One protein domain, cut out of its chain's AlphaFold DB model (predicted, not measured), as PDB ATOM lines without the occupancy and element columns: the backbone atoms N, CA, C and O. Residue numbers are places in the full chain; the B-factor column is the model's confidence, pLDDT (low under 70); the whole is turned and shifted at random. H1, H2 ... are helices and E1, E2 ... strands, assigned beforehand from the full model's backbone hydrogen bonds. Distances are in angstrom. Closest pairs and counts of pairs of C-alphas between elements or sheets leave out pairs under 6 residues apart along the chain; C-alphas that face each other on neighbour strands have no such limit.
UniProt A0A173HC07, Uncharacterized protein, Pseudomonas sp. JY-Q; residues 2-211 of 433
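What this domain is: This is residues 2 to 211 of the 433 residues of an uncharacterized protein of Pseudomonas sp. JY-Q (UniProt A0A173HC07). With little regular structure, this is a solenoid wound in stacked turns through parallel strands E1 to E6, with H1 at one end and hairpin E7, E8 at the other. A loop bearing H2 and H3 reaches out one side, residues 90 to 95 standing free; H4, H5 and H6 gather on the other. The 210 residues, six helices and eight strands, mixed, are only just loose, close to compact (radius of gyration 20.2 A), spanning 74 by 44 by 25 A.

Where its parts are: Find H1, residues 2 to 7, from C-alpha 2 at (114.167, 92.691, 72.877); then E1, 17 to 24, 14.9 A; E2, 32 to 39; E3, 50 to 56; E4, 67 to 70; H2, 82 to 85; H3, 94 to 98; E5, 112 to 114; E6, 125 to 127; E7, 152 to 156; E8, 159 to 164; H4, 168 to 177, 14.1 A; H5, 185 to 189; H6, 202 to 210, ending with C-alpha 210 at (145.569, 107.432, 53.193).

How they stand to each other: Beside E3, E2 lies on one side, N 34 to O 51 2.8 A; E4 and E5 on the other. H5 and H6 touch, C-alphas 187 and 208 closest, 6.2 A.

The domain as a whole: No cut; residues 85 to 92, 100 to 108, 191 to 196 and 199 are under 70.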
ATOM      1  N   HIS A   2     113.057  93.632  73.105       73.94
ATOM      2  CA  HIS A   2     114.167  92.691  72.877       73.94
ATOM      3  C   HIS A   2     114.421  92.264  71.428       73.94
ATOM      4  O   HIS A   2     115.577  92.228  71.032       73.94
ATOM      5  N   GLU A   3     113.390  91.953  70.637       86.19
ATOM      6  CA  GLU A   3     113.595  91.451  69.265       86.19
ATOM      7  C   GLU A   3     114.240  92.502  68.357       86.19
ATOM      8  O   GLU A   3     115.316  92.261  67.824       86.19
ATOM      9  N   LEU A   4     113.666  93.709  68.296       91.12
ATOM     10  CA  LEU A   4     114.204  94.776  67.452       91.12
ATOM     11  C   LEU A   4     115.636  95.172  67.840       91.12
ATOM     12  O   LEU A   4     116.485  95.363  66.977       91.12
ATOM     13  N   LEU A   5     115.931  95.282  69.140       93.81
ATOM     14  CA  LEU A   5     117.292  95.598  69.587       93.81
ATOM     15  C   LEU A   5     118.278  94.485  69.208       93.81
ATOM     16  O   LEU A   5     119.380  94.774  68.746       93.81
ATOM     17  N   LYS A   6     117.863  93.219  69.329       92.81
ATOM     18  CA  LYS A   6     118.671  92.058  68.944       92.81
ATOM     19  C   LYS A   6     118.960  92.026  67.440       92.81
ATOM     20  O   LYS A   6     120.095  91.741  67.070       92.81
ATOM     21  N   ASP A   7     117.991  92.376  66.595       94.06
ATOM     22  CA  ASP A   7     118.160  92.450  65.130       94.06
ATOM     23  C   ASP A   7     119.158  93.536  64.695       94.06
ATOM     24  O   ASP A   7     119.716  93.504  63.594       94.06
ATOM     25  N   PHE A   8     119.403  94.503  65.576       95.19
ATOM     26  CA  PHE A   8     120.388  95.565  65.413       95.19
ATOM     27  C   PHE A   8     121.697  95.269  66.157       95.19
ATOM     28  O   PHE A   8     122.580  96.120  66.202       95.19
ATOM     29  N   GLY A   9     121.841  94.099  66.786       95.62
ATOM     30  CA  GLY A   9     123.011  93.777  67.608       95.62
ATOM     31  C   GLY A   9     123.180  94.698  68.822       95.62
ATOM     32  O   GLY A   9     124.274  94.789  69.372       95.62
ATOM     33  N   ILE A  10     122.124  95.407  69.229       97.00
ATOM     34  CA  ILE A  10     122.150  96.323  70.365       97.00
ATOM     35  C   ILE A  10     121.906  95.520  71.642       97.00
ATOM     36  O   ILE A  10     120.891  94.834  71.786       97.00
ATOM     37  N   VAL A  11     122.817  95.649  72.603       96.00
ATOM     38  CA  VAL A  11     122.703  95.004  73.916       96.00
ATOM     39  C   VAL A  11     122.416  96.067  74.965       96.00
ATOM     40  O   VAL A  11     123.198  96.995  75.131       96.00
ATOM     41  N   VAL A  12     121.311  95.935  75.701       93.94
ATOM     42  CA  VAL A  12     120.922  96.895  76.745       93.94
ATOM     43  C   VAL A  12     120.551  96.165  78.030       93.94
ATOM     44  O   VAL A  12     119.745  95.237  78.028       93.94
ATOM     45  N   ASN A  13     121.069  96.643  79.159       89.94
ATOM     46  CA  ASN A  13     120.510  96.356  80.471       89.94
ATOM     47  C   ASN A  13     119.235  97.190  80.669       89.94
ATOM     48  O   ASN A  13     119.303  98.365  81.026       89.94
ATOM     49  N   GLU A  14     118.062  96.591  80.454       78.19
ATOM     50  CA  GLU A  14     116.775  97.309  80.460       78.19
ATOM     51  C   GLU A  14     116.495  98.074  81.762       78.19
ATOM     52  O   GLU A  14     115.860  99.122  81.740       78.19
ATOM     53  N   LYS A  15     116.995  97.585  82.904       85.50
ATOM     54  CA  LYS A  15     116.838  98.271  84.199       85.50
ATOM     55  C   LYS A  15     117.730  99.509  84.327       85.50
ATOM     56  O   LYS A  15     117.488 100.341  85.197       85.50
ATOM     57  N   GLY A  16     118.779  99.590  83.512       88.44
ATOM     58  CA  GLY A  16     119.733 100.690  83.481       88.44
ATOM     59  C   GLY A  16     119.367 101.794  82.493       88.44
ATOM     60  O   GLY A  16     119.879 102.898  82.643       88.44
ATOM     61  N   LEU A  17     118.483 101.547  81.523       94.69
ATOM     62  CA  LEU A  17     118.123 102.527  80.498       94.69
ATOM     63  C   LEU A  17     116.811 103.247  80.839       94.69
ATOM     64  O   LEU A  17     115.756 102.624  80.940       94.69
ATOM     65  N   SER A  18     116.851 104.573  80.977       95.25
ATOM     66  CA  SER A  18     115.641 105.386  81.153       95.25
ATOM     67  C   SER A  18     115.802 106.763  80.533       95.25
ATOM     68  O   SER A  18     116.579 107.585  81.008       95.25
ATOM     69  N   GLY A  19     115.059 107.054  79.475       93.56
ATOM     70  CA  GLY A  19     115.249 108.289  78.747       93.56
ATOM     71  C   GLY A  19     114.642 108.302  77.360       93.56
ATOM     72  O   GLY A  19     113.702 107.566  77.060       93.56
ATOM     73  N   ASP A  20     115.199 109.183  76.545       93.56
ATOM     74  CA  ASP A  20     114.776 109.474  75.186       93.56
ATOM     75  C   ASP A  20     116.010 109.784  74.328       93.56
ATOM     76  O   ASP A  20     116.715 110.773  74.576       93.56
ATOM     77  N   GLY A  21     116.301 108.908  73.367       94.94
ATOM     78  CA  GLY A  21     117.552 108.949  72.625       94.94
ATOM     79  C   GLY A  21     117.666 107.936  71.492       94.94
ATOM     80  O   GLY A  21     116.734 107.186  71.197       94.94
ATOM     81  N   LEU A  22     118.834 107.935  70.853       96.44
ATOM     82  CA  LEU A  22     119.169 107.077  69.717       96.44
ATOM     83  C   LEU A  22     120.301 106.114  70.081       96.44
ATOM     84  O   LEU A  22     121.266 106.504  70.736       96.44
ATOM     85  N   LEU A  23     120.197 104.872  69.620       97.38
ATOM     86  CA  LEU A  23     121.277 103.890  69.654       97.38
ATOM     87  C   LEU A  23     121.575 103.451  68.218       97.38
ATOM     88  O   LEU A  23     120.665 103.012  67.515       97.38
ATOM     89  N   GLU A  24     122.820 103.570  67.771       96.88
ATOM     90  CA  GLU A  24     123.267 102.912  66.541       96.88
ATOM     91  C   GLU A  24     123.410 101.395  66.762       96.88
ATOM     92  O   GLU A  24     123.635 100.925  67.884       96.88
ATOM     93  N   GLU A  25     123.279 100.617  65.687       95.81
ATOM     94  CA  GLU A  25     123.487  99.165  65.709       95.81
ATOM     95  C   GLU A  25     124.868  98.761  66.265       95.81
ATOM     96  O   GLU A  25     125.867  99.469  66.118       95.81
ATOM     97  N   ASN A  26     124.930  97.581  66.885       96.75
ATOM     98  CA  ASN A  26     126.117  97.021  67.542       96.75
ATOM     99  C   ASN A  26     126.654  97.845  68.729       96.75
ATOM    100  O   ASN A  26     127.824  97.715  69.088       96.75
ATOM    101  N   SER A  27     125.832  98.704  69.336       97.56
ATOM    102  CA  SER A  27     126.160  99.381  70.594       97.56
ATOM    103  C   SER A  27     125.788  98.530  71.816       97.56
ATOM    104  O   SER A  27     124.857  97.720  71.788       97.56
ATOM    105  N   VAL A  28     126.519  98.713  72.917       98.00
ATOM    106  CA  VAL A  28     126.321  97.960  74.162       98.00
ATOM    107  C   VAL A  28     126.165  98.916  75.341       98.00
ATOM    108  O   VAL A  28     127.053  99.709  75.640       98.00
ATOM    109  N   VAL A  29     125.050  98.809  76.063       97.62
ATOM    110  CA  VAL A  29     124.708  99.617  77.241       97.62
ATOM    111  C   VAL A  29     124.388  98.697  78.423       97.62
ATOM    112  O   VAL A  29     123.233  98.396  78.713       97.62
ATOM    113  N   ASN A  30     125.422  98.235  79.126       97.00
ATOM    114  CA  ASN A  30     125.296  97.384  80.318       97.00
ATOM    115  C   ASN A  30     125.179  98.188  81.628       97.00
ATOM    116  O   ASN A  30     124.694  97.667  82.641       97.00
ATOM    117  N   GLY A  31     125.640  99.442  81.619       96.31
ATOM    118  CA  GLY A  31     125.545 100.388  82.732       96.31
ATOM    119  C   GLY A  31     124.166 101.037  82.901       96.31
ATOM    120  O   GLY A  31     123.149 100.545  82.413       96.31
ATOM    121  N   ILE A  32     124.141 102.153  83.630       97.75
ATOM    122  CA  ILE A  32     122.975 103.028  83.783       97.75
ATOM    123  C   ILE A  32     123.115 104.197  82.803       97.75
ATOM    124  O   ILE A  32     124.112 104.911  82.846       97.75
ATOM    125  N   LEU A  33     122.108 104.418  81.961       97.69
ATOM    126  CA  LEU A  33     122.035 105.511  80.997       97.69
ATOM    127  C   LEU A  33     120.691 106.229  81.127       97.69
ATOM    128  O   LEU A  33     119.629 105.645  80.893       97.69
ATOM    129  N   LEU A  34     120.740 107.503  81.516       96.19
ATOM    130  CA  LEU A  34     119.557 108.279  81.874       96.19
ATOM    131  C   LEU A  34     119.356 109.532  81.018       96.19
ATOM    132  O   LEU A  34     120.302 110.197  80.596       96.19
ATOM    133  N   SER A  35     118.094 109.958  80.932       94.00
ATOM    134  CA  SER A  35     117.657 111.220  80.325       94.00
ATOM    135  C   SER A  35     117.857 111.245  78.807       94.00
ATOM    136  O   SER A  35     117.214 110.471  78.109       94.00
ATOM    137  N   ARG A  36     118.668 112.149  78.260       94.12
ATOM    138  CA  ARG A  36     118.892 112.231  76.815       94.12
ATOM    139  C   ARG A  36     120.143 111.467  76.412       94.12
ATOM    140  O   ARG A  36     121.132 111.532  77.140       94.12
ATOM    141  N   PHE A  37     120.121 110.787  75.268       96.75
ATOM    142  CA  PHE A  37     121.324 110.108  74.793       96.75
ATOM    143  C   PHE A  37     121.414 109.904  73.279       96.75
ATOM    144  O   PHE A  37     120.408 109.830  72.576       96.75
ATOM    145  N   PHE A  38     122.647 109.766  72.804       97.56
ATOM    146  CA  PHE A  38     123.002 109.162  71.522       97.56
ATOM    147  C   PHE A  38     124.187 108.237  71.776       97.56
ATOM    148  O   PHE A  38     125.171 108.707  72.343       97.56
ATOM    149  N   ILE A  39     124.121 106.970  71.371       98.31
ATOM    150  CA  ILE A  39     125.252 106.036  71.480       98.31
ATOM    151  C   ILE A  39     125.612 105.523  70.090       98.31
ATOM    152  O   ILE A  39     124.795 104.868  69.440       98.31
ATOM    153  N   GLY A  40     126.831 105.831  69.650       97.81
ATOM    154  CA  GLY A  40     127.352 105.408  68.360       97.81
ATOM    155  C   GLY A  40     127.637 103.908  68.280       97.81
ATOM    156  O   GLY A  40     127.757 103.205  69.286       97.81
ATOM    157  N   ALA A  41     127.746 103.411  67.052       97.38
ATOM    158  CA  ALA A  41     128.002 102.011  66.752       97.38
ATOM    159  C   ALA A  41     129.316 101.542  67.385       97.38
ATOM    160  O   ALA A  41     130.295 102.291  67.452       97.38
ATOM    161  N   TYR A  42     129.342 100.279  67.817       97.62
ATOM    162  CA  TYR A  42     130.512  99.634  68.427       97.62
ATOM    163  C   TYR A  42     130.994 100.271  69.735       97.62
ATOM    164  O   TYR A  42     132.078  99.944  70.213       97.62
ATOM    165  N   SER A  43     130.199 101.165  70.322       98.62
ATOM    166  CA  SER A  43     130.505 101.774  71.610       98.62
ATOM    167  C   SER A  43     129.945 100.967  72.773       98.62
ATOM    168  O   SER A  43     128.873 100.360  72.678       98.62
ATOM    169  N   LEU A  44     130.674 100.985  73.887       98.56
ATOM    170  CA  LEU A  44     130.392 100.197  75.082       98.56
ATOM    171  C   LEU A  44     130.267 101.092  76.317       98.56
ATOM    172  O   LEU A  44     131.197 101.804  76.680       98.56
ATOM    173  N   ILE A  45     129.139 100.982  77.015       98.56
ATOM    174  CA  ILE A  45     128.964 101.450  78.393       98.56
ATOM    175  C   ILE A  45     128.916 100.219  79.291       98.56
ATOM    176  O   ILE A  45     127.918  99.493  79.325       98.56
ATOM    177  N   ASP A  46     130.004  99.975  80.010       97.81
ATOM    178  CA  ASP A  46     130.181  98.767  80.800       97.81
ATOM    179  C   ASP A  46     129.338  98.768  82.090       97.81
ATOM    180  O   ASP A  46     128.827  99.786  82.578       97.81
ATOM    181  N   LYS A  47     129.162  97.577  82.659       96.56
ATOM    182  CA  LYS A  47     128.409  97.349  83.884       96.56
ATOM    183  C   LYS A  47     128.966  98.194  85.031       96.56
ATOM    184  O   LYS A  47     130.149  98.170  85.356       96.56
ATOM    185  N   GLY A  48     128.061  98.884  85.721       96.62
ATOM    186  CA  GLY A  48     128.395  99.727  86.868       96.62
ATOM    187  C   GLY A  48     128.838 101.142  86.503       96.62
ATOM    188  O   GLY A  48     129.069 101.926  87.417       96.62
ATOM    189  N   ALA A  49     128.947 101.491  85.217       98.19
ATOM    190  CA  ALA A  49     129.014 102.888  84.804       98.19
ATOM    191  C   ALA A  49     127.644 103.568  84.981       98.19
ATOM    192  O   ALA A  49     126.595 102.933  84.829       98.19
ATOM    193  N   TYR A  50     127.662 104.863  85.279       98.25
ATOM    194  CA  TYR A  50     126.493 105.735  85.311       98.25
ATOM    195  C   TYR A  50     126.699 106.884  84.329       98.25
ATOM    196  O   TYR A  50     127.702 107.591  84.399       98.25
ATOM    197  N   ALA A  51     125.728 107.112  83.457       98.00
ATOM    198  CA  ALA A  51     125.724 108.217  82.518       98.00
ATOM    199  C   ALA A  51     124.357 108.904  82.493       98.00
ATOM    200  O   ALA A  51     123.307 108.258  82.494       98.00
ATOM    201  N   LYS A  52     124.366 110.234  82.429       95.88
ATOM    202  CA  LYS A  52     123.168 111.051  82.237       95.88
ATOM    203  C   LYS A  52     123.441 112.095  81.163       95.88
ATOM    204  O   LYS A  52     124.482 112.742  81.218       95.88
ATOM    205  N   ASN A  53     122.487 112.311  80.251       95.69
ATOM    206  CA  ASN A  53     122.609 113.331  79.201       95.69
ATOM    207  C   ASN A  53     123.873 113.139  78.335       95.69
ATOM    208  O   ASN A  53     124.663 114.069  78.167       95.69
ATOM    209  N   LEU A  54     124.080 111.921  77.831       97.88
ATOM    210  CA  LEU A  54     125.320 111.502  77.174       97.88
ATOM    211  C   LEU A  54     125.156 111.361  75.660       97.88
ATOM    212  O   LEU A  54     124.357 110.558  75.188       97.88
ATOM    213  N   PHE A  55     125.995 112.067  74.917       98.31
ATOM    214  CA  PHE A  55     126.192 111.880  73.485       98.31
ATOM    215  C   PHE A  55     127.561 111.251  73.274       98.31
ATOM    216  O   PHE A  55     128.566 111.872  73.596       98.31
ATOM    217  N   MET A  56     127.597 110.005  72.813       98.56
ATOM    218  CA  MET A  56     128.799 109.188  72.704       98.56
ATOM    219  C   MET A  56     128.992 108.715  71.265       98.56
ATOM    220  O   MET A  56     128.055 108.188  70.666       98.56
ATOM    221  N   GLY A  57     130.192 108.925  70.721       98.31
ATOM    222  CA  GLY A  57     130.530 108.622  69.335       98.31
ATOM    223  C   GLY A  57     130.665 107.125  69.094       98.31
ATOM    224  O   GLY A  57     130.241 106.313  69.917       98.31
ATOM    225  N   ARG A  58     131.252 106.748  67.959       98.06
ATOM    226  CA  ARG A  58     131.499 105.343  67.601       98.06
ATOM    227  C   ARG A  58     132.796 104.830  68.216       98.06
ATOM    228  O   ARG A  58     133.726 105.604  68.423       98.06
ATOM    229  N   PHE A  59     132.886 103.519  68.432       98.12
ATOM    230  CA  PHE A  59     134.101 102.843  68.917       98.12
ATOM    231  C   PHE A  59     134.640 103.366  70.262       98.12
ATOM    232  O   PHE A  59     135.822 103.214  70.562       98.12
ATOM    233  N   SER A  60     133.794 103.986  71.079       98.75
ATOM    234  CA  SER A  60     134.190 104.533  72.377       98.75
ATOM    235  C   SER A  60     133.835 103.559  73.502       98.75
ATOM    236  O   SER A  60     132.877 102.794  73.410       98.75
ATOM    237  N   THR A  61     134.580 103.595  74.602       98.88
ATOM    238  CA  THR A  61     134.354 102.735  75.768       98.88
ATOM    239  C   THR A  61     134.302 103.555  77.050       98.88
ATOM    240  O   THR A  61     135.191 104.356  77.329       98.88
ATOM    241  N   ILE A  62     133.266 103.318  77.852       98.88
ATOM    242  CA  ILE A  62     133.130 103.803  79.226       98.88
ATOM    243  C   ILE A  62     133.157 102.584  80.143       98.88
ATOM    244  O   ILE A  62     132.214 101.791  80.159       98.88
ATOM    245  N   GLU A  63     134.236 102.433  80.903       98.81
ATOM    246  CA  GLU A  63     134.422 101.293  81.799       98.81
ATOM    247  C   GLU A  63     133.568 101.399  83.074       98.81
ATOM    248  O   GLU A  63     133.058 102.463  83.445       98.81
ATOM    249  N   GLY A  64     133.420 100.279  83.787       98.06
ATOM    250  CA  GLY A  64     132.626 100.214  85.011       98.06
ATOM    251  C   GLY A  64     133.049 101.226  86.088       98.06
ATOM    252  O   GLY A  64     134.212 101.597  86.223       98.06
ATOM    253  N   GLY A  65     132.096 101.678  86.902       97.25
ATOM    254  CA  GLY A  65     132.337 102.623  87.999       97.25
ATOM    255  C   GLY A  65     132.516 104.083  87.571       97.25
ATOM    256  O   GLY A  65     132.621 104.942  88.446       97.25
ATOM    257  N   CYS A  66     132.529 104.382  86.269       98.69
ATOM    258  CA  CYS A  66     132.573 105.759  85.790       98.69
ATOM    259  C   CYS A  66     131.265 106.512  86.076       98.69
ATOM    260  O   CYS A  66     130.183 105.923  86.048       98.69
ATOM    261  N   HIS A  67     131.360 107.827  86.287       98.50
ATOM    262  CA  HIS A  67     130.212 108.736  86.369       98.50
ATOM    263  C   HIS A  67     130.312 109.828  85.306       98.50
ATOM    264  O   HIS A  67     131.168 110.702  85.397       98.50
ATOM    265  N   ILE A  68     129.406 109.805  84.332       98.31
ATOM    266  CA  ILE A  68     129.359 110.747  83.213       98.31
ATOM    267  C   ILE A  68     128.156 111.674  83.359       98.31
ATOM    268  O   ILE A  68     127.038 111.227  83.635       98.31
ATOM    269  N   GLY A  69     128.384 112.972  83.168       95.69
ATOM    270  CA  GLY A  69     127.377 113.987  83.459       95.69
ATOM    271  C   GLY A  69     127.238 114.240  84.960       95.69
ATOM    272  O   GLY A  69     126.131 114.473  85.451       95.69
ATOM    273  N   TYR A  70     128.346 114.145  85.704       92.94
ATOM    274  CA  TYR A  70     128.348 114.391  87.142       92.94
ATOM    275  C   TYR A  70     128.028 115.872  87.425       92.94
ATOM    276  O   TYR A  70     128.661 116.748  86.830       92.94
ATOM    277  N   PRO A  71     127.059 116.192  88.302       85.56
ATOM    278  CA  PRO A  71     126.645 117.573  88.526       85.56
ATOM    279  C   PRO A  71     127.789 118.467  89.004       85.56
ATOM    280  O   PRO A  71     128.520 118.107  89.931       85.56
ATOM    281  N   ALA A  72     127.895 119.665  88.431       79.88
ATOM    282  CA  ALA A  72     128.901 120.628  88.863       79.88
ATOM    283  C   ALA A  72     128.651 121.084  90.315       79.88
ATOM    284  O   ALA A  72     127.512 121.344  90.731       79.88
ATOM    285  N   ILE A  73     129.724 121.221  91.100       74.94
ATOM    286  CA  ILE A  73     129.645 121.716  92.480       74.94
ATOM    287  C   ILE A  73     129.479 123.238  92.466       74.94
ATOM    288  O   ILE A  73     130.256 123.963  91.847       74.94
ATOM    289  N   ARG A  74     128.486 123.745  93.203       74.38
ATOM    290  CA  ARG A  74     128.207 125.185  93.308       74.38
ATOM    291  C   ARG A  74     128.557 125.712  94.688       74.38
ATOM    292  O   ARG A  74     127.704 125.811  95.563       74.38
ATOM    293  N   ALA A  75     129.822 126.082  94.858       75.25
ATOM    294  CA  ALA A  75     130.365 126.539  96.138       75.25
ATOM    295  C   ALA A  75     129.680 127.799  96.705       75.25
ATOM    296  O   ALA A  75     129.738 128.035  97.906       75.25
ATOM    297  N   LYS A  76     129.029 128.605  95.855       78.31
ATOM    298  CA  LYS A  76     128.334 129.843  96.251       78.31
ATOM    299  C   LYS A  76     126.837 129.657  96.528       78.31
ATOM    300  O   LYS A  76     126.139 130.643  96.749       78.31
ATOM    301  N   ASN A  77     126.323 128.425  96.501       74.44
ATOM    302  CA  ASN A  77     124.940 128.175  96.891       74.44
ATOM    303  C   ASN A  77     124.751 128.465  98.383       74.44
ATOM    304  O   ASN A  77     125.573 128.068  99.202       74.44
ATOM    305  N   PHE A  78     123.618 129.081  98.738       75.62
ATOM    306  CA  PHE A  78     123.237 129.298 100.140       75.62
ATOM    307  C   PHE A  78     123.250 127.996 100.959       75.62
ATOM    308  O   PHE A  78     123.628 127.994 102.126       75.62
ATOM    309  N   SER A  79     122.841 126.880 100.348       78.56
ATOM    310  CA  SER A  79     122.851 125.563 100.977       78.56
ATOM    311  C   SER A  79     123.203 124.471  99.970       78.56
ATOM    312  O   SER A  79     122.800 124.512  98.805       78.56
ATOM    313  N   ASN A  80     123.928 123.461 100.451       76.50
ATOM    314  CA  ASN A  80     124.221 122.234  99.709       76.50
ATOM    315  C   ASN A  80     123.087 121.203  99.805       76.50
ATOM    316  O   ASN A  80     123.090 120.221  99.059       76.50
ATOM    317  N   HIS A  81     122.111 121.421 100.695       78.94
ATOM    318  CA  HIS A  81     120.957 120.543 100.829       78.94
ATOM    319  C   HIS A  81     120.065 120.624  99.589       78.94
ATOM    320  O   HIS A  81     119.913 121.667  98.951       78.94
ATOM    321  N   ALA A  82     119.407 119.517  99.270       71.62
ATOM    322  CA  ALA A  82     118.639 119.397  98.046       71.62
ATOM    323  C   ALA A  82     117.382 120.298  97.992       71.62
ATOM    324  O   ALA A  82     116.863 120.559  96.909       71.62
ATOM    325  N   PHE A  83     116.933 120.854  99.130       72.94
ATOM    326  CA  PHE A  83     115.851 121.861  99.167       72.94
ATOM    327  C   PHE A  83     116.244 123.124  98.395       72.94
ATOM    328  O   PHE A  83     115.398 123.763  97.782       72.94
ATOM    329  N   ALA A  84     117.537 123.460  98.380       70.44
ATOM    330  CA  ALA A  84     118.055 124.624  97.674       70.44
ATOM    331  C   ALA A  84     118.209 124.375  96.166       70.44
ATOM    332  O   ALA A  84     118.586 125.285  95.442       70.44
ATOM    333  N   LYS A  85     117.925 123.158  95.683       61.12
ATOM    334  CA  LYS A  85     118.095 122.739  94.282       61.12
ATOM    335  C   LYS A  85     116.761 122.449  93.583       61.12
ATOM    336  O   LYS A  85     116.734 121.709  92.606       61.12
ATOM    337  N   ASN A  86     115.660 123.029  94.077       57.59
ATOM    338  CA  ASN A  86     114.319 122.903  93.492       57.59
ATOM    339  C   ASN A  86     113.875 121.433  93.307       57.59
ATOM    340  O   ASN A  86     113.304 121.062  92.280       57.59
ATOM    341  N   LEU A  87     114.175 120.578  94.294       57.88
ATOM    342  CA  LEU A  87     113.629 119.224  94.332       57.88
ATOM    343  C   LEU A  87     112.110 119.259  94.540       57.88
ATOM    344  O   LEU A  87     111.606 120.140  95.243       57.88
ATOM    345  N   PRO A  88     111.376 118.257  94.028       53.00
ATOM    346  CA  PRO A  88     109.971 118.082  94.331       53.00
ATOM    347  C   PRO A  88     109.826 117.520  95.754       53.00
ATOM    348  O   PRO A  88     109.367 116.399  95.941       53.00
ATOM    349  N   PHE A  89     110.139 118.309  96.787       56.75
ATOM    350  CA  PHE A  89     109.589 118.101  98.134       56.75
ATOM    351  C   PHE A  89     108.103 118.502  98.154       56.75
ATOM    352  O   PHE A  89     107.615 119.211  99.028       56.75
ATOM    353  N   ALA A  90     107.373 118.098  97.120       52.88
ATOM    354  CA  ALA A  90     105.958 118.328  96.966       52.88
ATOM    355  C   ALA A  90     105.268 117.068  97.470       52.88
ATOM    356  O   ALA A  90     105.166 116.074  96.758       52.88
ATOM    357  N   GLY A  91     104.842 117.085  98.727       56.44
ATOM    358  CA  GLY A  91     104.094 115.951  99.246       56.44
ATOM    359  C   GLY A  91     103.403 116.230 100.556       56.44
ATOM    360  O   GLY A  91     102.216 116.529 100.548       56.44
ATOM    361  N   ALA A  92     104.130 116.138 101.666       61.00
ATOM    362  CA  ALA A  92     103.504 116.017 102.983       61.00
ATOM    363  C   ALA A  92     103.838 117.146 103.970       61.00
ATOM    364  O   ALA A  92     103.010 117.446 104.821       61.00
ATOM    365  N   ASP A  93     105.008 117.778 103.858       77.56
ATOM    366  CA  ASP A  93     105.516 118.689 104.889       77.56
ATOM    367  C   ASP A  93     105.249 120.171 104.570       77.56
ATOM    368  O   ASP A  93     105.509 120.650 103.461       77.56
ATOM    369  N   GLU A  94     104.705 120.901 105.546       79.94
ATOM    370  CA  GLU A  94     104.345 122.318 105.415       79.94
ATOM    371  C   GLU A  94     105.580 123.227 105.350       79.94
ATOM    372  O   GLU A  94     105.622 124.157 104.540       79.94
ATOM    373  N   TYR A  95     106.620 122.914 106.129       77.88
ATOM    374  CA  TYR A  95     107.867 123.673 106.142       77.88
ATOM    375  C   TYR A  95     108.551 123.632 104.769       77.88
ATOM    376  O   TYR A  95     108.841 124.686 104.202       77.88
ATOM    377  N   LEU A  96     108.713 122.456 104.160       73.31
ATOM    378  CA  LEU A  96     109.316 122.318 102.829       73.31
ATOM    379  C   LEU A  96     108.480 122.973 101.722       73.31
ATOM    380  O   LEU A  96     109.049 123.555 100.800       73.31
ATOM    381  N   ARG A  97     107.144 122.953 101.826       73.88
ATOM    382  CA  ARG A  97     106.255 123.683 100.899       73.88
ATOM    383  C   ARG A  97     106.399 125.203 101.011       73.88
ATOM    384  O   ARG A  97     106.188 125.903 100.020       73.88
ATOM    385  N   SER A  98     106.744 125.717 102.193       76.00
ATOM    386  CA  SER A  98     106.950 127.153 102.412       76.00
ATOM    387  C   SER A  98     108.250 127.678 101.781       76.00
ATOM    388  O   SER A  98     108.337 128.862 101.444       76.00
ATOM    389  N   ILE A  99     109.240 126.805 101.545       73.25
ATOM    390  CA  ILE A  99     110.514 127.159 100.908       73.25
ATOM    391  C   ILE A  99     110.302 127.317  99.399       73.25
ATOM    392  O   ILE A  99     110.462 126.392  98.602       73.25
ATOM    393  N   LYS A 100     109.958 128.536  98.984       65.81
ATOM    394  CA  LYS A 100     109.881 128.903  97.568       65.81
ATOM    395  C   LYS A 100     111.282 129.180  97.037       65.81
ATOM    396  O   LYS A 100     111.818 130.269  97.221       65.81
ATOM    397  N   THR A 101     111.868 128.210  96.344       60.25
ATOM    398  CA  THR A 101     113.042 128.490  95.510       60.25
ATOM    399  C   THR A 101     112.580 129.040  94.164       60.25
ATOM    400  O   THR A 101     111.631 128.538  93.558       60.25
ATOM    401  N   SER A 102     113.226 130.099  93.674       57.38
ATOM    402  CA  SER A 102     113.120 130.428  92.254       57.38
ATOM    403  C   SER A 102     113.675 129.243  91.465       57.38
ATOM    404  O   SER A 102     114.743 128.745  91.829       57.38
ATOM    405  N   ARG A 103     113.002 128.802  90.387       52.72
ATOM    406  CA  ARG A 103     113.615 127.860  89.431       52.72
ATOM    407  C   ARG A 103     115.004 128.400  89.115       52.72
ATOM    408  O   ARG A 103     115.095 129.545  88.697       52.72
ATOM    409  N   PHE A 104     116.074 127.656  89.357       53.69
ATOM    410  CA  PHE A 104     117.388 128.147  88.967       53.69
ATOM    411  C   PHE A 104     117.435 128.174  87.436       53.69
ATOM    412  O   PHE A 104     117.491 127.145  86.770       53.69
ATOM    413  N   TYR A 105     117.331 129.375  86.870       49.75
ATOM    414  CA  TYR A 105     117.215 129.616  85.428       49.75
ATOM    415  C   TYR A 105     118.488 129.237  84.658       49.75
ATOM    416  O   TYR A 105     118.458 129.148  83.441       49.75
ATOM    417  N   LEU A 106     119.585 128.973  85.368       48.94
ATOM    418  CA  LEU A 106     120.865 128.529  84.817       48.94
ATOM    419  C   LEU A 106     120.997 126.994  84.781       48.94
ATOM    420  O   LEU A 106     122.011 126.472  84.334       48.94
ATOM    421  N   GLU A 107     120.012 126.241  85.288       52.62
ATOM    422  CA  GLU A 107     120.271 124.881  85.767       52.62
ATOM    423  C   GLU A 107     119.252 123.867  85.252       52.62
ATOM    424  O   GLU A 107     118.283 123.500  85.917       52.62
ATOM    425  N   GLN A 108     119.523 123.341  84.066       64.19
ATOM    426  CA  GLN A 108     119.212 121.939  83.809       64.19
ATOM    427  C   GLN A 108     120.524 121.187  83.660       64.19
ATOM    428  O   GLN A 108     121.541 121.795  83.322       64.19
ATOM    429  N   SER A 109     120.483 119.876  83.906       74.69
ATOM    430  CA  SER A 109     121.648 119.033  83.675       74.69
ATOM    431  C   SER A 109     122.169 119.244  82.257       74.69
ATOM    432  O   SER A 109     121.384 119.194  81.303       74.69
ATOM    433  N   LYS A 110     123.466 119.513  82.132       88.56
ATOM    434  CA  LYS A 110     124.106 119.742  80.833       88.56
ATOM    435  C   LYS A 110     124.283 118.420  80.085       88.56
ATOM    436  O   LYS A 110     124.225 117.345  80.683       88.56
ATOM    437  N   TYR A 111     124.460 118.514  78.778       93.00
ATOM    438  CA  TYR A 111     124.846 117.413  77.912       93.00
ATOM    439  C   TYR A 111     126.359 117.247  77.941       93.00
ATOM    440  O   TYR A 111     127.099 118.225  77.851       93.00
ATOM    441  N   THR A 112     126.797 116.005  78.106       97.31
ATOM    442  CA  THR A 112     128.208 115.620  78.043       97.31
ATOM    443  C   THR A 112     128.440 114.945  76.706       97.31
ATOM    444  O   THR A 112     127.673 114.056  76.324       97.31
ATOM    445  N   PHE A 113     129.480 115.378  76.005       98.38
ATOM    446  CA  PHE A 113     129.815 114.883  74.678       98.38
ATOM    447  C   PHE A 113     131.097 114.073  74.775       98.38
ATOM    448  O   PHE A 113     132.106 114.548  75.286       98.38
ATOM    449  N   VAL A 114     131.041 112.838  74.309       98.81
ATOM    450  CA  VAL A 114     132.161 111.915  74.211       98.81
ATOM    451  C   VAL A 114     132.308 111.597  72.733       98.81
ATOM    452  O   VAL A 114     131.384 111.068  72.121       98.81
ATOM    453  N   GLY A 115     133.446 111.957  72.152       98.69
ATOM    454  CA  GLY A 115     133.762 111.708  70.752       98.69
ATOM    455  C   GLY A 115     133.852 110.220  70.418       98.69
ATOM    456  O   GLY A 115     133.493 109.341  71.211       98.69
ATOM    457  N   SER A 116     134.338 109.937  69.221       98.69
ATOM    458  CA  SER A 116     134.616 108.580  68.754       98.69
ATOM    459  C   SER A 116     136.015 108.121  69.178       98.69
ATOM    460  O   SER A 116     136.903 108.948  69.373       98.69
ATOM    461  N   ASP A 117     136.231 106.811  69.314       98.31
ATOM    462  CA  ASP A 117     137.513 106.219  69.747       98.31
ATOM    463  C   ASP A 117     138.013 106.723  71.120       98.31
ATOM    464  O   ASP A 117     139.213 106.819  71.384       98.31
ATOM    465  N   VAL A 118     137.091 107.103  72.006       98.88
ATOM    466  CA  VAL A 118     137.413 107.574  73.357       98.88
ATOM    467  C   VAL A 118     137.432 106.405  74.333       98.88
ATOM    468  O   VAL A 118     136.492 105.613  74.373       98.88
ATOM    469  N   LEU A 119     138.446 106.353  75.198       98.88
ATOM    470  CA  LEU A 119     138.497 105.425  76.328       98.88
ATOM    471  C   LEU A 119     138.377 106.184  77.652       98.88
ATOM    472  O   LEU A 119     139.253 106.970  78.010       98.88
ATOM    473  N   ILE A 120     137.310 105.919  78.403       98.88
ATOM    474  CA  ILE A 120     137.120 106.426  79.764       98.88
ATOM    475  C   ILE A 120     137.298 105.268  80.740       98.88
ATOM    476  O   ILE A 120     136.424 104.407  80.869       98.88
ATOM    477  N   CYS A 121     138.448 105.249  81.408       98.88
ATOM    478  CA  CYS A 121     138.844 104.145  82.262       98.88
ATOM    479  C   CYS A 121     138.139 104.149  83.623       98.88
ATOM    480  O   CYS A 121     137.693 105.177  84.140       98.88
ATOM    481  N   LYS A 122     138.117 102.964  84.232       98.62
ATOM    482  CA  LYS A 122     137.411 102.610  85.462       98.62
ATOM    483  C   LYS A 122     137.459 103.693  86.540       98.62
ATOM    484  O   LYS A 122     138.526 104.144  86.959       98.62
ATOM    485  N   GLY A 123     136.280 104.045  87.051       98.44
ATOM    486  CA  GLY A 123     136.125 104.969  88.178       98.44
ATOM    487  C   GLY A 123     136.303 106.452  87.841       98.44
ATOM    488  O   GLY A 123     136.210 107.276  88.749       98.44
ATOM    489  N   ALA A 124     136.552 106.817  86.580       98.81
ATOM    490  CA  ALA A 124     136.651 108.220  86.191       98.81
ATOM    491  C   ALA A 124     135.309 108.960  86.343       98.81
ATOM    492  O   ALA A 124     134.223 108.413  86.135       98.81
ATOM    493  N   ILE A 125     135.385 110.239  86.694       98.75
ATOM    494  CA  ILE A 125     134.242 111.139  86.832       98.75
ATOM    495  C   ILE A 125     134.382 112.234  85.781       98.75
ATOM    496  O   ILE A 125     135.406 112.908  85.721       98.75
ATOM    497  N   VAL A 126     133.345 112.432  84.977       98.56
ATOM    498  CA  VAL A 126     133.267 113.492  83.970       98.56
ATOM    499  C   VAL A 126     132.128 114.427  84.345       98.56
ATOM    500  O   VAL A 126     130.964 114.014  84.417       98.56
ATOM    501  N   GLN A 127     132.473 115.684  84.607       96.25
ATOM    502  CA  GLN A 127     131.512 116.714  84.969       96.25
ATOM    503  C   GLN A 127     130.541 116.989  83.810       96.25
ATOM    504  O   GLN A 127     130.898 116.917  82.636       96.25
ATOM    505  N   GLU A 128     129.291 117.314  84.132       93.12
ATOM    506  CA  GLU A 128     128.290 117.683  83.135       93.12
ATOM    507  C   GLU A 128     128.727 118.885  82.286       93.12
ATOM    508  O   GLU A 128     129.231 119.888  82.797       93.12
ATOM    509  N   GLY A 129     128.474 118.808  80.979       92.25
ATOM    510  CA  GLY A 129     128.796 119.880  80.037       92.25
ATOM    511  C   GLY A 129     130.166 119.766  79.381       92.25
ATOM    512  O   GLY A 129     130.399 120.496  78.424       92.25
ATOM    513  N   VAL A 130     131.026 118.868  79.867       96.75
ATOM    514  CA  VAL A 130     132.356 118.618  79.301       96.75
ATOM    515  C   VAL A 130     132.251 117.942  77.929       96.75
ATOM    516  O   VAL A 130     131.401 117.072  77.705       96.75
ATOM    517  N   VAL A 131     133.155 118.324  77.031       98.38
ATOM    518  CA  VAL A 131     133.427 117.671  75.750       98.38
ATOM    519  C   VAL A 131     134.739 116.895  75.846       98.38
ATOM    520  O   VAL A 131     135.813 117.471  76.007       98.38
ATOM    521  N   ILE A 132     134.669 115.573  75.719       98.81
ATOM    522  CA  ILE A 132     135.832 114.704  75.545       98.81
ATOM    523  C   ILE A 132     135.952 114.413  74.055       98.81
ATOM    524  O   ILE A 132     135.132 113.680  73.509       98.81
ATOM    525  N   ASN A 133     136.931 115.021  73.390       98.69
ATOM    526  CA  ASN A 133     137.062 114.926  71.938       98.69
ATOM    527  C   ASN A 133     137.592 113.563  71.478       98.69
ATOM    528  O   ASN A 133     138.100 112.767  72.269       98.69
ATOM    529  N   ASP A 134     137.480 113.326  70.171       98.69
ATOM    530  CA  ASP A 134     137.812 112.056  69.533       98.69
ATOM    531  C   ASP A 134     139.199 111.543  69.918       98.69
ATOM    532  O   ASP A 134     140.180 112.290  69.989       98.69
ATOM    533  N   GLY A 135     139.290 110.244  70.162       98.50
ATOM    534  CA  GLY A 135     140.543 109.581  70.471       98.50
ATOM    535  C   GLY A 135     141.077 109.824  71.886       98.50
ATOM    536  O   GLY A 135     142.130 109.286  72.225       98.50
ATOM    537  N   ALA A 136     140.447 110.647  72.722       98.88
ATOM    538  CA  ALA A 136     140.980 110.938  74.051       98.88
ATOM    539  C   ALA A 136     140.989 109.708  74.983       98.88
ATOM    540  O   ALA A 136     140.171 108.796  74.862       98.88
ATOM    541  N   ILE A 137     141.906 109.708  75.956       98.94
ATOM    542  CA  ILE A 137     141.974 108.710  77.032       98.94
ATOM    543  C   ILE A 137     141.851 109.416  78.378       98.94
ATOM    544  O   ILE A 137     142.668 110.269  78.725       98.94
ATOM    545  N   VAL A 138     140.864 109.012  79.173       98.94
ATOM    546  CA  VAL A 138     140.713 109.425  80.568       98.94
ATOM    547  C   VAL A 138     141.185 108.281  81.456       98.94
ATOM    548  O   VAL A 138     140.556 107.227  81.496       98.94
ATOM    549  N   GLN A 139     142.299 108.484  82.159       98.81
ATOM    550  CA  GLN A 139     142.904 107.471  83.028       98.81
ATOM    551  C   GLN A 139     141.999 107.107  84.225       98.81
ATOM    552  O   GLN A 139     141.139 107.906  84.617       98.81
ATOM    553  N   PRO A 140     142.192 105.921  84.843       98.75
ATOM    554  CA  PRO A 140     141.362 105.464  85.951       98.75
ATOM    555  C   PRO A 140     141.270 106.483  87.091       98.75
ATOM    556  O   PRO A 140     142.267 107.094  87.479       98.75
ATOM    557  N   ASN A 141     140.077 106.617  87.673       98.50
ATOM    558  CA  ASN A 141     139.773 107.517  88.796       98.50
ATOM    559  C   ASN A 141     140.068 109.018  88.562       98.50
ATOM    560  O   ASN A 141     140.111 109.783  89.527       98.50
ATOM    561  N   ALA A 142     140.266 109.466  87.319       98.69
ATOM    562  CA  ALA A 142     140.437 110.887  87.022       98.69
ATOM    563  C   ALA A 142     139.117 111.668  87.180       98.69
ATOM    564  O   ALA A 142     138.041 111.129  86.932       98.69
ATOM    565  N   HIS A 143     139.191 112.950  87.556       98.44
ATOM    566  CA  HIS A 143     138.030 113.846  87.624       98.44
ATOM    567  C   HIS A 143     138.150 114.956  86.578       98.44
ATOM    568  O   HIS A 143     138.848 115.950  86.779       98.44
ATOM    569  N   VAL A 144     137.469 114.770  85.453       98.56
ATOM    570  CA  VAL A 144     137.482 115.681  84.309       98.56
ATOM    571  C   VAL A 144     136.450 116.785  84.526       98.56
ATOM    572  O   VAL A 144     135.248 116.523  84.579       98.56
ATOM    573  N   VAL A 145     136.933 118.020  84.653       96.75
ATOM    574  CA  VAL A 145     136.115 119.222  84.902       96.75
ATOM    575  C   VAL A 145     136.178 120.247  83.763       96.75
ATOM    576  O   VAL A 145     135.453 121.236  83.799       96.75
ATOM    577  N   GLU A 146     137.013 119.989  82.755       96.38
ATOM    578  CA  GLU A 146     137.240 120.816  81.567       96.38
ATOM    579  C   GLU A 146     137.291 119.927  80.316       96.38
ATOM    580  O   GLU A 146     137.508 118.716  80.423       96.38
ATOM    581  N   ASP A 147     137.082 120.524  79.141       98.12
ATOM    582  CA  ASP A 147     137.102 119.817  77.858       98.12
ATOM    583  C   ASP A 147     138.463 119.152  77.596       98.12
ATOM    584  O   ASP A 147     139.525 119.718  77.864       98.12
ATOM    585  N   VAL A 148     138.435 117.940  77.037       98.75
ATOM    586  CA  VAL A 148     139.637 117.153  76.732       98.75
ATOM    587  C   VAL A 148     139.926 117.236  75.232       98.75
ATOM    588  O   VAL A 148     139.051 116.867  74.441       98.75
ATOM    589  N   PRO A 149     141.119 117.700  74.805       98.62
ATOM    590  CA  PRO A 149     141.465 117.800  73.386       98.62
ATOM    591  C   PRO A 149     141.506 116.439  72.670       98.62
ATOM    592  O   PRO A 149     141.705 115.413  73.327       98.62
ATOM    593  N   PRO A 150     141.390 116.417  71.325       98.62
ATOM    594  CA  PRO A 150     141.488 115.179  70.559       98.62
ATOM    595  C   PRO A 150     142.785 114.428  70.872       98.62
ATOM    596  O   PRO A 150     143.859 115.033  70.926       98.62
ATOM    597  N   TYR A 151     142.688 113.112  71.066       98.50
ATOM    598  CA  TYR A 151     143.811 112.206  71.343       98.50
ATOM    599  C   TYR A 151     144.658 112.533  72.586       98.50
ATOM    600  O   TYR A 151     145.718 111.929  72.782       98.50
ATOM    601  N   ALA A 152     144.216 113.463  73.438       98.81
ATOM    602  CA  ALA A 152     144.882 113.755  74.699       98.81
ATOM    603  C   ALA A 152     144.675 112.615  75.704       98.81
ATOM    604  O   ALA A 152     143.628 111.968  75.739       98.81
ATOM    605  N   ILE A 153     145.672 112.401  76.555       98.88
ATOM    606  CA  ILE A 153     145.607 111.503  77.704       98.88
ATOM    607  C   ILE A 153     145.531 112.384  78.945       98.88
ATOM    608  O   ILE A 153     146.427 113.200  79.172       98.88
ATOM    609  N   VAL A 154     144.480 112.229  79.749       98.88
ATOM    610  CA  VAL A 154     144.277 113.008  80.976       98.88
ATOM    611  C   VAL A 154     144.247 112.121  82.215       98.88
ATOM    612  O   VAL A 154     143.735 111.001  82.177       98.88
ATOM    613  N   ALA A 155     144.786 112.621  83.326       98.75
ATOM    614  CA  ALA A 155     144.807 111.925  84.612       98.75
ATOM    615  C   ALA A 155     144.766 112.905  85.793       98.75
ATOM    616  O   ALA A 155     145.158 114.062  85.653       98.75
ATOM    617  N   GLY A 156     144.344 112.432  86.970       98.38
ATOM    618  CA  GLY A 156     144.363 113.204  88.221       98.38
ATOM    619  C   GLY A 156     143.016 113.811  88.629       98.38
ATOM    620  O   GLY A 156     141.992 113.612  87.975       98.38
ATOM    621  N   VAL A 157     143.020 114.530  89.756       97.31
ATOM    622  CA  VAL A 157     141.847 115.198  90.348       97.31
ATOM    623  C   VAL A 157     142.256 116.615  90.802       97.31
ATOM    624  O   VAL A 157     142.877 116.739  91.858       97.31
ATOM    625  N   PRO A 158     141.927 117.682  90.044       97.12
ATOM    626  CA  PRO A 158     141.293 117.651  88.722       97.12
ATOM    627  C   PRO A 158     142.204 117.010  87.664       97.12
ATOM    628  O   PRO A 158     143.428 117.020  87.796       97.12
ATOM    629  N   ALA A 159     141.603 116.443  86.620       98.50
ATOM    630  CA  ALA A 159     142.337 115.817  85.533       98.50
ATOM    631  C   ALA A 159     143.144 116.864  84.757       98.50
ATOM    632  O   ALA A 159     142.652 117.960  84.495       98.50
ATOM    633  N   GLN A 160     144.380 116.527  84.403       98.69
ATOM    634  CA  GLN A 160     145.288 117.346  83.602       98.69
ATOM    635  C   GLN A 160     145.820 116.512  82.437       98.69
ATOM    636  O   GLN A 160     145.902 115.287  82.543       98.69
ATOM    637  N   ILE A 161     146.194 117.166  81.336       98.81
ATOM    638  CA  ILE A 161     146.837 116.496  80.201       98.81
ATOM    639  C   ILE A 161     148.205 115.975  80.652       98.81
ATOM    640  O   ILE A 161     149.072 116.750  81.048       98.81
ATOM    641  N   VAL A 162     148.392 114.659  80.581       98.62
ATOM    642  CA  VAL A 162     149.656 113.968  80.897       98.62
ATOM    643  C   VAL A 162     150.403 113.507  79.646       98.62
ATOM    644  O   VAL A 162     151.544 113.064  79.734       98.62
ATOM    645  N   GLY A 163     149.775 113.618  78.476       98.56
ATOM    646  CA  GLY A 163     150.378 113.294  77.190       98.56
ATOM    647  C   GLY A 163     149.352 113.275  76.065       98.56
ATOM    648  O   GLY A 163     148.183 113.600  76.264       98.56
ATOM    649  N   TYR A 164     149.796 112.857  74.886       98.38
ATOM    650  CA  TYR A 164     148.952 112.587  73.726       98.38
ATOM    651  C   TYR A 164     149.256 111.182  73.216       98.38
ATOM    652  O   TYR A 164     150.393 110.727  73.323       98.38
ATOM    653  N   ARG A 165     148.252 110.501  72.654       95.75
ATOM    654  CA  ARG A 165     148.428 109.156  72.076       95.75
ATOM    655  C   ARG A 165     149.433 109.139  70.928       95.75
ATOM    656  O   ARG A 165     150.134 108.153  70.754       95.75
ATOM    657  N   PHE A 166     149.473 110.220  70.149       94.44
ATOM    658  CA  PHE A 166     150.226 110.313  68.902       94.44
ATOM    659  C   PHE A 166     150.879 111.689  68.731       94.44
ATOM    660  O   PHE A 166     150.592 112.633  69.471       94.44
ATOM    661  N   SER A 167     151.732 111.817  67.711       94.44
ATOM    662  CA  SER A 167     152.301 113.103  67.307       94.44
ATOM    663  C   SER A 167     151.212 114.075  66.833       94.44
ATOM    664  O   SER A 167     150.174 113.675  66.302       94.44
ATOM    665  N   ALA A 168     151.461 115.380  66.965       96.25
ATOM    666  CA  ALA A 168     150.508 116.408  66.537       96.25
ATOM    667  C   ALA A 168     150.154 116.317  65.039       96.25
ATOM    668  O   ALA A 168     149.056 116.699  64.639       96.25
ATOM    669  N   GLU A 169     151.074 115.832  64.203       94.44
ATOM    670  CA  GLU A 169     150.815 115.590  62.783       94.44
ATOM    671  C   GLU A 169     149.827 114.445  62.569       94.44
ATOM    672  O   GLU A 169     148.842 114.614  61.848       94.44
ATOM    673  N   LEU A 170     150.049 113.314  63.241       93.00
ATOM    674  CA  LEU A 170     149.182 112.151  63.111       93.00
ATOM    675  C   LEU A 170     147.783 112.428  63.668       93.00
ATOM    676  O   LEU A 170     146.794 112.051  63.046       93.00
ATOM    677  N   ILE A 171     147.691 113.183  64.768       95.69
ATOM    678  CA  ILE A 171     146.417 113.670  65.317       95.69
ATOM    679  C   ILE A 171     145.647 114.474  64.269       95.69
ATOM    680  O   ILE A 171     144.480 114.188  64.020       95.69
ATOM    681  N   ARG A 172     146.292 115.442  63.601       95.19
ATOM    682  CA  ARG A 172     145.628 116.230  62.549       95.19
ATOM    683  C   ARG A 172     145.125 115.351  61.405       95.19
ATOM    684  O   ARG A 172     144.007 115.565  60.939       95.19
ATOM    685  N   ARG A 173     145.921 114.369  60.963       94.69
ATOM    686  CA  ARG A 173     145.526 113.429  59.898       94.69
ATOM    687  C   ARG A 173     144.328 112.583  60.321       94.69
ATOM    688  O   ARG A 173     143.356 112.508  59.577       94.69
ATOM    689  N   LEU A 174     144.353 112.020  61.525       94.69
ATOM    690  CA  LEU A 174     143.275 111.193  62.061       94.69
ATOM    691  C   LEU A 174     141.976 111.979  62.288       94.69
ATOM    692  O   LEU A 174     140.916 111.542  61.841       94.69
ATOM    693  N   THR A 175     142.053 113.161  62.909       94.50
ATOM    694  CA  THR A 175     140.895 114.050  63.106       94.50
ATOM    695  C   THR A 175     140.314 114.517  61.771       94.50
ATOM    696  O   THR A 175     139.096 114.585  61.626       94.50
ATOM    697  N   GLY A 176     141.159 114.802  60.774       93.75
ATOM    698  CA  GLY A 176     140.708 115.131  59.421       93.75
ATOM    699  C   GLY A 176     140.079 113.939  58.697       93.75
ATOM    700  O   GLY A 176     139.104 114.107  57.968       93.75
ATOM    701  N   LYS A 177     140.605 112.728  58.924       94.50
ATOM    702  CA  LYS A 177     140.090 111.499  58.321       94.50
ATOM    703  C   LYS A 177     138.747 111.083  58.902       94.50
ATOM    704  O   LYS A 177     137.943 110.537  58.157       94.50
ATOM    705  N   LYS A 178     138.519 111.294  60.205       95.44
ATOM    706  CA  LYS A 178     137.346 110.784  60.939       95.44
ATOM    707  C   LYS A 178     137.096 109.304  60.639       95.44
ATOM    708  O   LYS A 178     136.021 108.916  60.183       95.44
ATOM    709  N   TRP A 179     138.123 108.479  60.837       95.38
ATOM    710  CA  TRP A 179     138.138 107.078  60.393       95.38
ATOM    711  C   TRP A 179     136.936 106.261  60.900       95.38
ATOM    712  O   TRP A 179     136.469 105.372  60.197       95.38
ATOM    713  N   TRP A 180     136.374 106.614  62.060       95.94
ATOM    714  CA  TRP A 180     135.173 106.010  62.654       95.94
ATOM    715  C   TRP A 180     133.901 106.132  61.793       95.94
ATOM    716  O   TRP A 180     132.898 105.455  62.040       95.94
ATOM    717  N   LYS A 181     133.913 106.988  60.768       94.75
ATOM    718  CA  LYS A 181     132.839 107.078  59.772       94.75
ATOM    719  C   LYS A 181     132.919 106.003  58.692       94.75
ATOM    720  O   LYS A 181     131.968 105.880  57.926       94.75
ATOM    721  N   TYR A 182     134.002 105.235  58.622       95.31
ATOM    722  CA  TYR A 182     134.306 104.342  57.508       95.31
ATOM    723  C   TYR A 182     134.467 102.882  57.937       95.31
ATOM    724  O   TYR A 182     134.832 102.592  59.077       95.31
ATOM    725  N   ASP A 183     134.213 101.960  57.009       92.94
ATOM    726  CA  ASP A 183     134.560 100.551  57.177       92.94
ATOM    727  C   ASP A 183     136.053 100.340  56.905       92.94
ATOM    728  O   ASP A 183     136.506 100.251  55.762       92.94
ATOM    729  N   ILE A 184     136.832 100.280  57.985       90.75
ATOM    730  CA  ILE A 184     138.283 100.084  57.932       90.75
ATOM    731  C   ILE A 184     138.697  98.605  57.955       90.75
ATOM    732  O   ILE A 184     139.895  98.315  57.992       90.75
ATOM    733  N   ALA A 185     137.754  97.653  57.910       88.38
ATOM    734  CA  ALA A 185     138.083  96.226  57.888       88.38
ATOM    735  C   ALA A 185     139.068  95.842  56.761       88.38
ATOM    736  O   ALA A 185     139.997  95.075  57.041       88.38
ATOM    737  N   PRO A 186     138.988  96.407  55.535       86.81
ATOM    738  CA  PRO A 186     139.979  96.134  54.492       86.81
ATOM    739  C   PRO A 186     141.409  96.577  54.856       86.81
ATOM    740  O   PRO A 186     142.377  95.914  54.475       86.81
ATOM    741  N   ALA A 187     141.573  97.665  55.621       84.31
ATOM    742  CA  ALA A 187     142.890  98.121  56.088       84.31
ATOM    743  C   ALA A 187     143.514  97.126  57.079       84.31
ATOM    744  O   ALA A 187     144.706  96.834  57.027       84.31
ATOM    745  N   ILE A 188     142.680  96.561  57.953       81.62
ATOM    746  CA  ILE A 188     143.082  95.552  58.936       81.62
ATOM    747  C   ILE A 188     143.475  94.252  58.219       81.62
ATOM    748  O   ILE A 188     144.544  93.706  58.471       81.62
ATOM    749  N   GLN A 189     142.650  93.783  57.280       78.69
ATOM    750  CA  GLN A 189     142.871  92.527  56.549       78.69
ATOM    751  C   GLN A 189     144.107  92.567  55.636       78.69
ATOM    752  O   GLN A 189     144.815  91.571  55.504       78.69
ATOM    753  N   SER A 190     144.396  93.718  55.024       70.38
ATOM    754  CA  SER A 190     145.561  93.905  54.141       70.38
ATOM    755  C   SER A 190     146.896  94.042  54.881       70.38
ATOM    756  O   SER A 190     147.949  94.028  54.245       70.38
ATOM    757  N   SER A 191     146.879  94.120  56.216       65.19
ATOM    758  CA  SER A 191     148.092  94.230  57.034       65.19
ATOM    759  C   SER A 191     148.897  92.915  57.140       65.19
ATOM    760  O   SER A 191     149.983  92.920  57.714       65.19
ATOM    761  N   GLY A 192     148.431  91.819  56.520       56.66
ATOM    762  CA  GLY A 192     149.143  90.539  56.378       56.66
ATOM    763  C   GLY A 192     148.572  89.407  57.246       56.66
ATOM    764  O   GLY A 192     147.953  89.653  58.276       56.66
ATOM    765  N   GLU A 193     148.790  88.149  56.838       54.09
ATOM    766  CA  GLU A 193     148.252  86.915  57.460       54.09
ATOM    767  C   GLU A 193     148.770  86.592  58.884       54.09
ATOM    768  O   GLU A 193     148.547  85.497  59.399       54.09
ATOM    769  N   GLY A 194     149.426  87.523  59.579       55.06
ATOM    770  CA  GLY A 194     149.979  87.286  60.912       55.06
ATOM    771  C   GLY A 194     149.874  88.517  61.795       55.06
ATOM    772  O   GLY A 194     150.828  89.276  61.861       55.06
ATOM    773  N   SER A 195     148.718  88.665  62.454       61.75
ATOM    774  CA  SER A 195     148.369  89.645  63.501       61.75
ATOM    775  C   SER A 195     148.705  91.114  63.215       61.75
ATOM    776  O   SER A 195     149.864  91.499  63.127       61.75
ATOM    777  N   VAL A 196     147.683  91.974  63.212       67.19
ATOM    778  CA  VAL A 196     147.899  93.409  63.439       67.19
ATOM    779  C   VAL A 196     148.637  93.572  64.768       67.19
ATOM    780  O   VAL A 196     148.109  93.193  65.816       67.19
ATOM    781  N   ASP A 197     149.856  94.107  64.718       70.38
ATOM    782  CA  ASP A 197     150.554  94.548  65.917       70.38
ATOM    783  C   ASP A 197     149.875  95.832  66.398       70.38
ATOM    784  O   ASP A 197     150.033  96.898  65.815       70.38
ATOM    785  N   TYR A 198     149.041  95.712  67.429       72.31
ATOM    786  CA  TYR A 198     148.350  96.856  68.019       72.31
ATOM    787  C   TYR A 198     149.255  97.693  68.938       72.31
ATOM    788  O   TYR A 198     148.831  98.770  69.355       72.31
ATOM    789  N   PHE A 199     150.465  97.218  69.264       69.69
ATOM    790  CA  PHE A 199     151.455  97.981  70.025       69.69
ATOM    791  C   PHE A 199     152.296  98.885  69.116       69.69
ATOM    792  O   PHE A 199     152.567 100.018  69.506       69.69
ATOM    793  N   ASP A 200     152.656  98.412  67.920       74.56
ATOM    794  CA  ASP A 200     153.353  99.188  66.883       74.56
ATOM    795  C   ASP A 200     152.541  99.202  65.575       74.56
ATOM    796  O   ASP A 200     152.736  98.402  64.658       74.56
ATOM    797  N   ASN A 201     151.561 100.107  65.521       81.88
ATOM    798  CA  ASN A 201     150.545 100.162  64.470       81.88
ATOM    799  C   ASN A 201     150.672 101.374  63.534       81.88
ATOM    800  O   ASN A 201     149.709 101.681  62.825       81.88
ATOM    801  N   GLU A 202     151.826 102.050  63.476       81.81
ATOM    802  CA  GLU A 202     152.002 103.262  62.657       81.81
ATOM    803  C   GLU A 202     151.612 103.031  61.191       81.81
ATOM    804  O   GLU A 202     150.809 103.781  60.635       81.81
ATOM    805  N   LYS A 203     152.069 101.925  60.593       81.81
ATOM    806  CA  LYS A 203     151.750 101.575  59.200       81.81
ATOM    807  C   LYS A 203     150.255 101.331  58.967       81.81
ATOM    808  O   LYS A 203     149.723 101.688  57.918       81.81
ATOM    809  N   LEU A 204     149.557 100.721  59.929       86.25
ATOM    810  CA  LEU A 204     148.104 100.552  59.844       86.25
ATOM    811  C   LEU A 204     147.407 101.914  59.930       86.25
ATOM    812  O   LEU A 204     146.480 102.174  59.165       86.25
ATOM    813  N   ILE A 205     147.861 102.792  60.825       88.88
ATOM    814  CA  ILE A 205     147.312 104.143  60.953       88.88
ATOM    815  C   ILE A 205     147.522 104.932  59.654       88.88
ATOM    816  O   ILE A 205     146.594 105.600  59.196       88.88
ATOM    817  N   GLU A 206     148.693 104.826  59.026       86.06
ATOM    818  CA  GLU A 206     148.964 105.425  57.715       86.06
ATOM    819  C   GLU A 206     148.016 104.881  56.643       86.06
ATOM    820  O   GLU A 206     147.339 105.663  55.975       86.06
ATOM    821  N   ASN A 207     147.864 103.555  56.550       86.88
ATOM    822  CA  ASN A 207     146.918 102.922  55.627       86.88
ATOM    823  C   ASN A 207     145.475 103.401  55.851       86.88
ATOM    824  O   ASN A 207     144.731 103.587  54.889       86.88
ATOM    825  N   ILE A 208     145.062 103.617  57.103       90.94
ATOM    826  CA  ILE A 208     143.736 104.155  57.431       90.94
ATOM    827  C   ILE A 208     143.622 105.623  57.002       90.94
ATOM    828  O   ILE A 208     142.606 106.026  56.433       90.94
ATOM    829  N   CYS A 209     144.644 106.438  57.259       90.50
ATOM    830  CA  CYS A 209     144.631 107.852  56.894       90.50
ATOM    831  C   CYS A 209     144.566 108.035  55.370       90.50
ATOM    832  O   CYS A 209     143.756 108.827  54.877       90.50
ATOM    833  N   ASP A 210     145.361 107.258  54.634       89.12
ATOM    834  CA  ASP A 210     145.569 107.432  53.193       89.12
ATOM    835  C   ASP A 210     144.631 106.567  52.338       89.12
ATOM    836  O   ASP A 210     144.367 106.876  51.172       89.12
ATOM    837  N   GLY A 211     144.077 105.501  52.918       87.50
ATOM    838  CA  GLY A 211     143.158 104.586  52.253       87.50
ATOM    839  C   GLY A 211     141.800 105.214  51.947       87.50
ATOM    840  O   GLY A 211     141.339 106.141  52.613       87.50
TER     841      GLY A 211